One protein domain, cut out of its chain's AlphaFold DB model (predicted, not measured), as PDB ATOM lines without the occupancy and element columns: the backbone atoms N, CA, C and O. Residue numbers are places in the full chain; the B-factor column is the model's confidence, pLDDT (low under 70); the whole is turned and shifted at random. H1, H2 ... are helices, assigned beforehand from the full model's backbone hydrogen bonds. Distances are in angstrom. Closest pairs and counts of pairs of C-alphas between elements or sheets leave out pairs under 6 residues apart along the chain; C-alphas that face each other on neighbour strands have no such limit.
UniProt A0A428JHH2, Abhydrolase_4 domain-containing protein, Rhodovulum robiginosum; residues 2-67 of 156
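What this domain is: This is residues 2 to 67 of the 156 residues of the protein "Abhydrolase_4 domain-containing protein" of Rhodovulum robiginosum (UniProt A0A428JHH2). A long helix, H1, and a loose helical hairpin of H2 and H3 make an L: H1 meets the end of H3 near its own last residues, and its residues 2 to 13 stick out as a free arm. At the far end of the hairpin, residues 36 to 41 stick out as well. The 66 printed residues, all helix in class, hold three named helices in the order H1, H2, H3 and no named strand. The whole is loose, with a radius of gyration of the C-alphas of 13.6 A, and flat, spanning 36 by 34 by 18 A.

Where its parts are: Find C-alpha 2 at (252.032, 283.943, 251.953); from there H1, residues 2 to 20, runs 28.4 A to C-alpha 20 at (242.786, 272.753, 227.522). Next look for H2 at residues 27 to 35, 12.7 A long. H3, residues 46 to 55, runs 14.2 A and ends at C-alpha 55, (240.618, 268.496, 236.980).

How they stand to each other: Look first at residues 14 to 18 of H1, which alone touch H3, and only just, with 3 pairs of C-alphas within 8 A. The closest C-alphas are those of Cys 18 and Cys 55, 4.9 A apart. The two lines are only just about perpendicular, at 71 degrees. H2 and H3 form a hairpin and touch, the closest C-alphas being those of Ala 30 and Ser 48, 6.9 A apart. They run opposite ways at a shallow tilt of 20 degrees. H1 and H2 are apart. In H2 and H3 every O i to N i+4 pair is within hydrogen-bond range; in H1, 12 of 15 are.

The domain as a whole: The C-alphas of Pro 2 and Gln 66, the two farthest apart, are 37.3 A apart. The printed part has no cut, and both links between helices are short. Residues 56 to 67 hold no named element. Look in the B-factor column for low confidence at residues 2 to 11, under 70; the mean pLDDT of the printed part is 85.7.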
ATOM      1  N   PRO A   2     251.532 284.552 253.207       50.59
ATOM      2  CA  PRO A   2     252.032 283.943 251.953       50.59
ATOM      3  C   PRO A   2     251.072 282.910 251.328       50.59
ATOM      4  O   PRO A   2     250.983 282.776 250.111       50.59
ATOM      5  N   HIS A   3     250.307 282.195 252.162       39.91
ATOM      6  CA  HIS A   3     249.395 281.123 251.733       39.91
ATOM      7  C   HIS A   3     248.248 281.590 250.820       39.91
ATOM      8  O   HIS A   3     247.829 280.857 249.928       39.91
ATOM      9  N   ALA A   4     247.738 282.809 251.019       43.31
ATOM     10  CA  ALA A   4     246.632 283.337 250.219       43.31
ATOM     11  C   ALA A   4     247.065 283.699 248.785       43.31
ATOM     12  O   ALA A   4     246.296 283.502 247.848       43.31
ATOM     13  N   PHE A   5     248.306 284.169 248.602       43.38
ATOM     14  CA  PHE A   5     248.884 284.421 247.278       43.38
ATOM     15  C   PHE A   5     249.167 283.117 246.521       43.38
ATOM     16  O   PHE A   5     248.844 283.019 245.338       43.38
ATOM     17  N   TYR A   6     249.688 282.097 247.212       45.25
ATOM     18  CA  TYR A   6     249.923 280.773 246.622       45.25
ATOM     19  C   TYR A   6     248.622 280.115 246.129       45.25
ATOM     20  O   TYR A   6     248.570 279.650 244.991       45.25
ATOM     21  N   LYS A   7     247.537 280.181 246.920       43.25
ATOM     22  CA  LYS A   7     246.213 279.677 246.507       43.25
ATOM     23  C   LYS A   7     245.641 280.398 245.276       43.25
ATOM     24  O   LYS A   7     245.009 279.755 244.447       43.25
ATOM     25  N   ARG A   8     245.870 281.712 245.123       49.47
ATOM     26  CA  ARG A   8     245.395 282.475 243.946       49.47
ATOM     27  C   ARG A   8     246.168 282.162 242.662       49.47
ATOM     28  O   ARG A   8     245.555 282.148 241.601       49.47
ATOM     29  N   ARG A   9     247.476 281.884 242.736       53.31
ATOM     30  CA  ARG A   9     248.272 281.471 241.561       53.31
ATOM     31  C   ARG A   9     247.899 280.075 241.061       53.31
ATOM     32  O   ARG A   9     247.787 279.883 239.857       53.31
ATOM     33  N   GLN A  10     247.645 279.135 241.974       60.25
ATOM     34  CA  GLN A  10     247.171 277.792 241.614       60.25
ATOM     35  C   GLN A  10     245.818 277.820 240.898       60.25
ATOM     36  O   GLN A  10     245.617 277.047 239.970       60.25
ATOM     37  N   LEU A  11     244.919 278.740 241.266       68.88
ATOM     38  CA  LEU A  11     243.636 278.890 240.577       68.88
ATOM     39  C   LEU A  11     243.813 279.223 239.086       68.88
ATOM     40  O   LEU A  11     243.184 278.567 238.268       68.88
ATOM     41  N   PHE A  12     244.695 280.164 238.726       81.00
ATOM     42  CA  PHE A  12     244.925 280.540 237.319       81.00
ATOM     43  C   PHE A  12     245.622 279.452 236.496       81.00
ATOM     44  O   PHE A  12     245.270 279.220 235.342       81.00
ATOM     45  N   PHE A  13     246.603 278.766 237.082       85.38
ATOM     46  CA  PHE A  13     247.242 277.631 236.417       85.38
ATOM     47  C   PHE A  13     246.201 276.546 236.098       85.38
ATOM     48  O   PHE A  13     246.052 276.121 234.953       85.38
ATOM     49  N   ASN A  14     245.388 276.181 237.092       90.25
ATOM     50  CA  ASN A  14     244.377 275.142 236.934       90.25
ATOM     51  C   ASN A  14     243.255 275.541 235.964       90.25
ATOM     52  O   ASN A  14     242.741 274.670 235.273       90.25
ATOM     53  N   THR A  15     242.890 276.829 235.855       91.25
ATOM     54  CA  THR A  15     241.859 277.259 234.888       91.25
ATOM     55  C   THR A  15     242.215 276.931 233.444       91.25
ATOM     56  O   THR A  15     241.305 276.655 232.674       91.25
ATOM     57  N   ILE A  16     243.503 276.947 233.091       92.44
ATOM     58  CA  ILE A  16     243.967 276.639 231.734       92.44
ATOM     59  C   ILE A  16     244.132 275.125 231.592       92.44
ATOM     60  O   ILE A  16     243.467 274.497 230.772       92.44
ATOM     61  N   HIS A  17     244.939 274.500 232.456       92.75
ATOM     62  CA  HIS A  17     245.274 273.081 232.304       92.75
ATOM     63  C   HIS A  17     244.079 272.139 232.492       92.75
ATOM     64  O   HIS A  17     244.017 271.110 231.823       92.75
ATOM     65  N   CYS A  18     243.104 272.481 233.343       95.62
ATOM     66  CA  CYS A  18     241.895 271.670 233.505       95.62
ATOM     67  C   CYS A  18     240.859 271.862 232.392       95.62
ATOM     68  O   CYS A  18     239.842 271.174 232.409       95.62
ATOM     69  N   VAL A  19     241.083 272.783 231.452       95.62
ATOM     70  CA  VAL A  19     240.175 273.040 230.326       95.62
ATOM     71  C   VAL A  19     240.815 272.625 229.002       95.62
ATOM     72  O   VAL A  19     240.133 272.050 228.158       95.62
ATOM     73  N   GLU A  20     242.110 272.880 228.820       95.31
ATOM     74  CA  GLU A  20     242.786 272.753 227.522       95.31
ATOM     75  C   GLU A  20     243.736 271.558 227.419       95.31
ATOM     76  O   GLU A  20     244.116 271.190 226.312       95.31
ATOM     77  N   ASP A  21     244.136 270.952 228.540       93.38
ATOM     78  CA  ASP A  21     245.245 269.994 228.551       93.38
ATOM     79  C   ASP A  21     244.865 268.662 229.207       93.38
ATOM     80  O   ASP A  21     244.592 267.680 228.520       93.38
ATOM     81  N   ILE A  22     244.749 268.644 230.537       93.88
ATOM     82  CA  ILE A  22     244.516 267.438 231.343       93.88
ATOM     83  C   ILE A  22     243.262 266.648 230.924       93.88
ATOM     84  O   ILE A  22     243.331 265.421 230.948       93.88
ATOM     85  N   PRO A  23     242.134 267.267 230.509       93.75
ATOM     86  CA  PRO A  23     240.975 266.515 230.023       93.75
ATOM     87  C   PRO A  23     241.234 265.641 228.785       93.75
ATOM     88  O   PRO A  23     240.431 264.751 228.506       93.75
ATOM     89  N   PHE A  24     242.310 265.896 228.038       93.88
ATOM     90  CA  PHE A  24     242.655 265.183 226.803       93.88
ATOM     91  C   PHE A  24     243.811 264.196 226.965       93.88
ATOM     92  O   PHE A  24     244.176 263.526 226.001       93.88
ATOM     93  N   GLU A  25     244.371 264.093 228.167       91.44
ATOM     94  CA  GLU A  25     245.468 263.188 228.495       91.44
ATOM     95  C   GLU A  25     244.952 262.052 229.383       91.44
ATOM     96  O   GLU A  25     244.018 262.224 230.176       91.44
ATOM     97  N   ARG A  26     245.575 260.876 229.296       91.25
ATOM     98  CA  ARG A  26     245.325 259.790 230.247       91.25
ATOM     99  C   ARG A  26     246.467 259.711 231.248       91.25
ATOM    100  O   ARG A  26     247.607 260.067 230.955       91.25
ATOM    101  N   PHE A  27     246.187 259.199 232.444       90.31
ATOM    102  CA  PHE A  27     247.232 259.053 233.458       90.31
ATOM    103  C   PHE A  27     248.350 258.104 232.995       90.31
ATOM    104  O   PHE A  27     249.518 258.306 233.324       90.31
ATOM    105  N   GLU A  28     248.021 257.121 232.156       92.06
ATOM    106  CA  GLU A  28     248.982 256.233 231.505       92.06
ATOM    107  C   GLU A  28     250.002 256.996 230.648       92.06
ATOM    108  O   GLU A  28     251.160 256.592 230.580       92.06
ATOM    109  N   ASP A  29     249.622 258.122 230.041       91.50
ATOM    110  CA  ASP A  29     250.532 258.933 229.227       91.50
ATOM    111  C   ASP A  29     251.582 259.634 230.120       91.50
ATOM    112  O   ASP A  29     252.759 259.744 229.753       91.50
ATOM    113  N   ALA A  30     251.210 259.993 231.358       91.38
ATOM    114  CA  ALA A  30     252.150 260.465 232.377       91.38
ATOM    115  C   ALA A  30     253.077 259.345 232.885       91.38
ATOM    116  O   ALA A  30     254.266 259.589 233.102       91.38
ATOM    117  N   VAL A  31     252.565 258.118 233.036       93.62
ATOM    118  CA  VAL A  31     253.375 256.937 233.394       93.62
ATOM    119  C   VAL A  31     254.404 256.633 232.304       93.62
ATOM    120  O   VAL A  31     255.577 256.425 232.609       93.62
ATOM    121  N   ASN A  32     253.995 256.660 231.034       93.12
ATOM    122  CA  ASN A  32     254.898 256.465 229.899       93.12
ATOM    123  C   ASN A  32     255.978 257.552 229.870       93.12
ATOM    124  O   ASN A  32     257.165 257.241 229.833       93.12
ATOM    125  N   SER A  33     255.575 258.819 230.017       92.06
ATOM    126  CA  SER A  33     256.509 259.949 230.081       92.06
ATOM    127  C   SER A  33     257.511 259.824 231.232       92.06
ATOM    128  O   SER A  33     258.670 260.186 231.066       92.06
ATOM    129  N   TYR A  34     257.082 259.314 232.394       94.00
ATOM    130  CA  TYR A  34     257.949 259.052 233.546       94.00
ATOM    131  C   TYR A  34     258.985 257.960 233.258       94.00
ATOM    132  O   TYR A  34     260.158 258.129 233.593       94.00
ATOM    133  N   ASN A  35     258.563 256.863 232.626       93.75
ATOM    134  CA  ASN A  35     259.441 255.741 232.285       93.75
ATOM    135  C   ASN A  35     260.476 256.103 231.208       93.75
ATOM    136  O   ASN A  35     261.561 255.527 231.199       93.75
ATOM    137  N   ASP A  36     260.169 257.079 230.353       92.19
ATOM    138  CA  ASP A  36     261.069 257.569 229.303       92.19
ATOM    139  C   ASP A  36     262.105 258.599 229.806       92.19
ATOM    140  O   ASP A  36     262.983 259.025 229.047       92.19
ATOM    141  N   LEU A  37     262.034 259.031 231.072       92.00
ATOM    142  CA  LEU A  37     263.014 259.961 231.637       92.00
ATOM    143  C   LEU A  37     264.388 259.298 231.779       92.00
ATOM    144  O   LEU A  37     264.507 258.162 232.223       92.00
ATOM    145  N   ALA A  38     265.454 260.061 231.522       89.12
ATOM    146  CA  ALA A  38     266.825 259.597 231.753       89.12
ATOM    147  C   ALA A  38     267.099 259.271 233.237       89.12
ATOM    148  O   ALA A  38     267.849 258.347 233.544       89.12
ATOM    149  N   PHE A  39     266.472 260.020 234.152       89.88
ATOM    150  CA  PHE A  39     266.561 259.814 235.601       89.88
ATOM    151  C   PHE A  39     265.172 259.871 236.245       89.88
ATOM    152  O   PHE A  39     264.813 260.888 236.853       89.88
ATOM    153  N   PRO A  40     264.367 258.799 236.148       90.62
ATOM    154  CA  PRO A  40     263.023 258.769 236.723       90.62
ATOM    155  C   PRO A  40     263.018 258.994 238.243       90.62
ATOM    156  O   PRO A  40     262.040 259.487 238.792       90.62
ATOM    157  N   GLN A  41     264.130 258.713 238.932       89.19
ATOM    158  CA  GLN A  41     264.296 258.908 240.380       89.19
ATOM    159  C   GLN A  41     264.299 260.386 240.795       89.19
ATOM    160  O   GLN A  41     264.078 260.698 241.961       89.19
ATOM    161  N   LEU A  42     264.544 261.302 239.851       85.56
ATOM    162  CA  LEU A  42     264.409 262.746 240.067       85.56
ATOM    163  C   LEU A  42     262.967 263.227 239.857       85.56
ATOM    164  O   LEU A  42     262.705 264.433 239.883       85.56
ATOM    165  N   SER A  43     262.036 262.299 239.623       90.62
ATOM    166  CA  SER A  43     260.628 262.573 239.400       90.62
ATOM    167  C   SER A  43     259.699 261.673 240.207       90.62
ATOM    168  O   SER A  43     260.103 260.665 240.778       90.62
ATOM    169  N   ASP A  44     258.426 262.054 240.235       91.88
ATOM    170  CA  ASP A  44     257.332 261.276 240.801       91.88
ATOM    171  C   ASP A  44     256.046 261.551 240.009       91.88
ATOM    172  O   ASP A  44     255.944 262.544 239.283       91.88
ATOM    173  N   LEU A  45     255.071 260.654 240.151       93.12
ATOM    174  CA  LEU A  45     253.751 260.763 239.523       93.12
ATOM    175  C   LEU A  45     252.707 261.427 240.432       93.12
ATOM    176  O   LEU A  45     251.564 261.612 240.012       93.12
ATOM    177  N   ALA A  46     253.064 261.785 241.670       92.75
ATOM    178  CA  ALA A  46     252.105 262.280 242.653       92.75
ATOM    179  C   ALA A  46     251.509 263.621 242.218       92.75
ATOM    180  O   ALA A  46     250.305 263.845 242.376       92.75
ATOM    181  N   LEU A  47     252.322 264.495 241.612       87.00
ATOM    182  CA  LEU A  47     251.822 265.749 241.050       87.00
ATOM    183  C   LEU A  47     250.843 265.502 239.895       87.00
ATOM    184  O   LEU A  47     249.769 266.098 239.889       87.00
ATOM    185  N   SER A  48     251.182 264.615 238.955       91.19
ATOM    186  CA  SER A  48     250.313 264.283 237.817       91.19
ATOM    187  C   SER A  48     248.985 263.687 238.284       91.19
ATOM    188  O   SER A  48     247.929 264.106 237.818       91.19
ATOM    189  N   GLN A  49     249.022 262.784 239.270       92.94
ATOM    190  CA  GLN A  49     247.823 262.204 239.878       92.94
ATOM    191  C   GLN A  49     246.966 263.282 240.553       92.94
ATOM    192  O   GLN A  49     245.764 263.366 240.309       92.94
ATOM    193  N   THR A  50     247.591 264.155 241.349       91.25
ATOM    194  CA  THR A  50     246.900 265.257 242.034       91.25
ATOM    195  C   THR A  50     246.216 266.193 241.038       91.25
ATOM    196  O   THR A  50     245.087 266.620 241.273       91.25
ATOM    197  N   MET A  51     246.879 266.513 239.924       89.88
ATOM    198  CA  MET A  51     246.310 267.358 238.874       89.88
ATOM    199  C   MET A  51     245.159 266.660 238.138       89.88
ATOM    200  O   MET A  51     244.111 267.273 237.941       89.88
ATOM    201  N   ALA A  52     245.298 265.372 237.805       91.81
ATOM    202  CA  ALA A  52     244.233 264.585 237.185       91.81
ATOM    203  C   ALA A  52     242.978 264.506 238.075       91.81
ATOM    204  O   ALA A  52     241.857 264.716 237.605       91.81
ATOM    205  N   ASP A  53     243.154 264.265 239.378       92.25
ATOM    206  CA  ASP A  53     242.045 264.227 240.336       92.25
ATOM    207  C   ASP A  53     241.396 265.603 240.530       92.25
ATOM    208  O   ASP A  53     240.169 265.697 240.626       92.25
ATOM    209  N   LEU A  54     242.198 266.673 240.541       91.19
ATOM    210  CA  LEU A  54     241.708 268.047 240.634       91.19
ATOM    211  C   LEU A  54     240.858 268.425 239.415       91.19
ATOM    212  O   LEU A  54     239.771 268.981 239.581       91.19
ATOM    213  N   CYS A  55     241.319 268.112 238.203       93.69
ATOM    214  CA  CYS A  55     240.618 268.496 236.980       93.69
ATOM    215  C   CYS A  55     239.368 267.650 236.696       93.69
ATOM    216  O   CYS A  55     238.471 268.128 236.006       93.69
ATOM    217  N   ARG A  56     239.239 266.444 237.277       91.44
ATOM    218  CA  ARG A  56     238.051 265.577 237.113       91.44
ATOM    219  C   ARG A  56     236.736 266.273 237.477       91.44
ATOM    220  O   ARG A  56     235.710 265.989 236.872       91.44
ATOM    221  N   ASN A  57     236.770 267.168 238.465       89.06
ATOM    222  CA  ASN A  57     235.598 267.903 238.949       89.06
ATOM    223  C   ASN A  57     235.714 269.414 238.687       89.06
ATOM    224  O   ASN A  57     235.143 270.216 239.432       89.06
ATOM    225  N   TRP A  58     236.491 269.821 237.678       94.31
ATOM    226  CA  TRP A  58     236.640 271.235 237.355       94.31
ATOM    227  C   TRP A  58     235.289 271.826 236.909       94.31
ATOM    228  O   TRP A  58     234.590 271.212 236.104       94.31
ATOM    229  N   PRO A  59     234.876 273.004 237.415       93.44
ATOM    230  CA  PRO A  59     233.524 273.530 237.189       93.44
ATOM    231  C   PRO A  59     233.304 274.118 235.783       93.44
ATOM    232  O   PRO A  59     232.214 274.609 235.493       93.44
ATOM    233  N   VAL A  60     234.329 274.107 234.928       93.69
ATOM    234  CA  VAL A  60     234.295 274.609 233.549       93.69
ATOM    235  C   VAL A  60     234.537 273.430 232.613       93.69
ATOM    236  O   VAL A  60     235.446 272.640 232.854       93.69
ATOM    237  N   GLY A  61     233.720 273.309 231.565       92.81
ATOM    238  CA  GLY A  61     233.878 272.257 230.559       92.81
ATOM    239  C   GLY A  61     235.189 272.385 229.782       92.81
ATOM    240  O   GLY A  61     235.751 273.475 229.687       92.81
ATOM    241  N   ALA A  62     235.654 271.270 229.219       95.56
ATOM    242  CA  ALA A  62     236.841 271.253 228.374       95.56
ATOM    243  C   ALA A  62     236.667 272.158 227.140       95.56
ATOM    244  O   ALA A  62     235.556 272.339 226.631       95.56
ATOM    245  N   ALA A  63     237.780 272.704 226.655       96.19
ATOM    246  CA  ALA A  63     237.837 273.406 225.382       96.19
ATOM    247  C   ALA A  63     237.510 272.452 224.211       96.19
ATOM    248  O   ALA A  63     237.421 271.235 224.387       96.19
ATOM    249  N   PRO A  64     237.322 272.961 222.986       96.75
ATOM    250  CA  PRO A  64     237.330 272.106 221.804       96.75
ATOM    251  C   PRO A  64     238.672 271.364 221.687       96.75
ATOM    252  O   PRO A  64     239.720 271.969 221.893       96.75
ATOM    253  N   ILE A  65     238.656 270.076 221.325       95.50
ATOM    254  CA  ILE A  65     239.867 269.233 221.211       95.50
ATOM    255  C   ILE A  65     240.950 269.834 220.297       95.50
ATOM    256  O   ILE A  65     242.133 269.567 220.484       95.50
ATOM    257  N   GLN A  66     240.556 270.694 219.356       95.62
ATOM    258  CA  GLN A  66     241.430 271.394 218.413       95.62
ATOM    259  C   GLN A  66     242.506 272.254 219.096       95.62
ATOM    260  O   GLN A  66     243.510 272.574 218.472       95.62
ATOM    261  N   VAL A  67     242.363 272.597 220.384       94.50
ATOM    262  CA  VAL A  67     243.451 273.244 221.146       94.50
ATOM    263  C   VAL A  67     244.709 272.368 221.259       94.50
ATOM    264  O   VAL A  67     245.785 272.881 221.554       94.50
TER     265      VAL A  67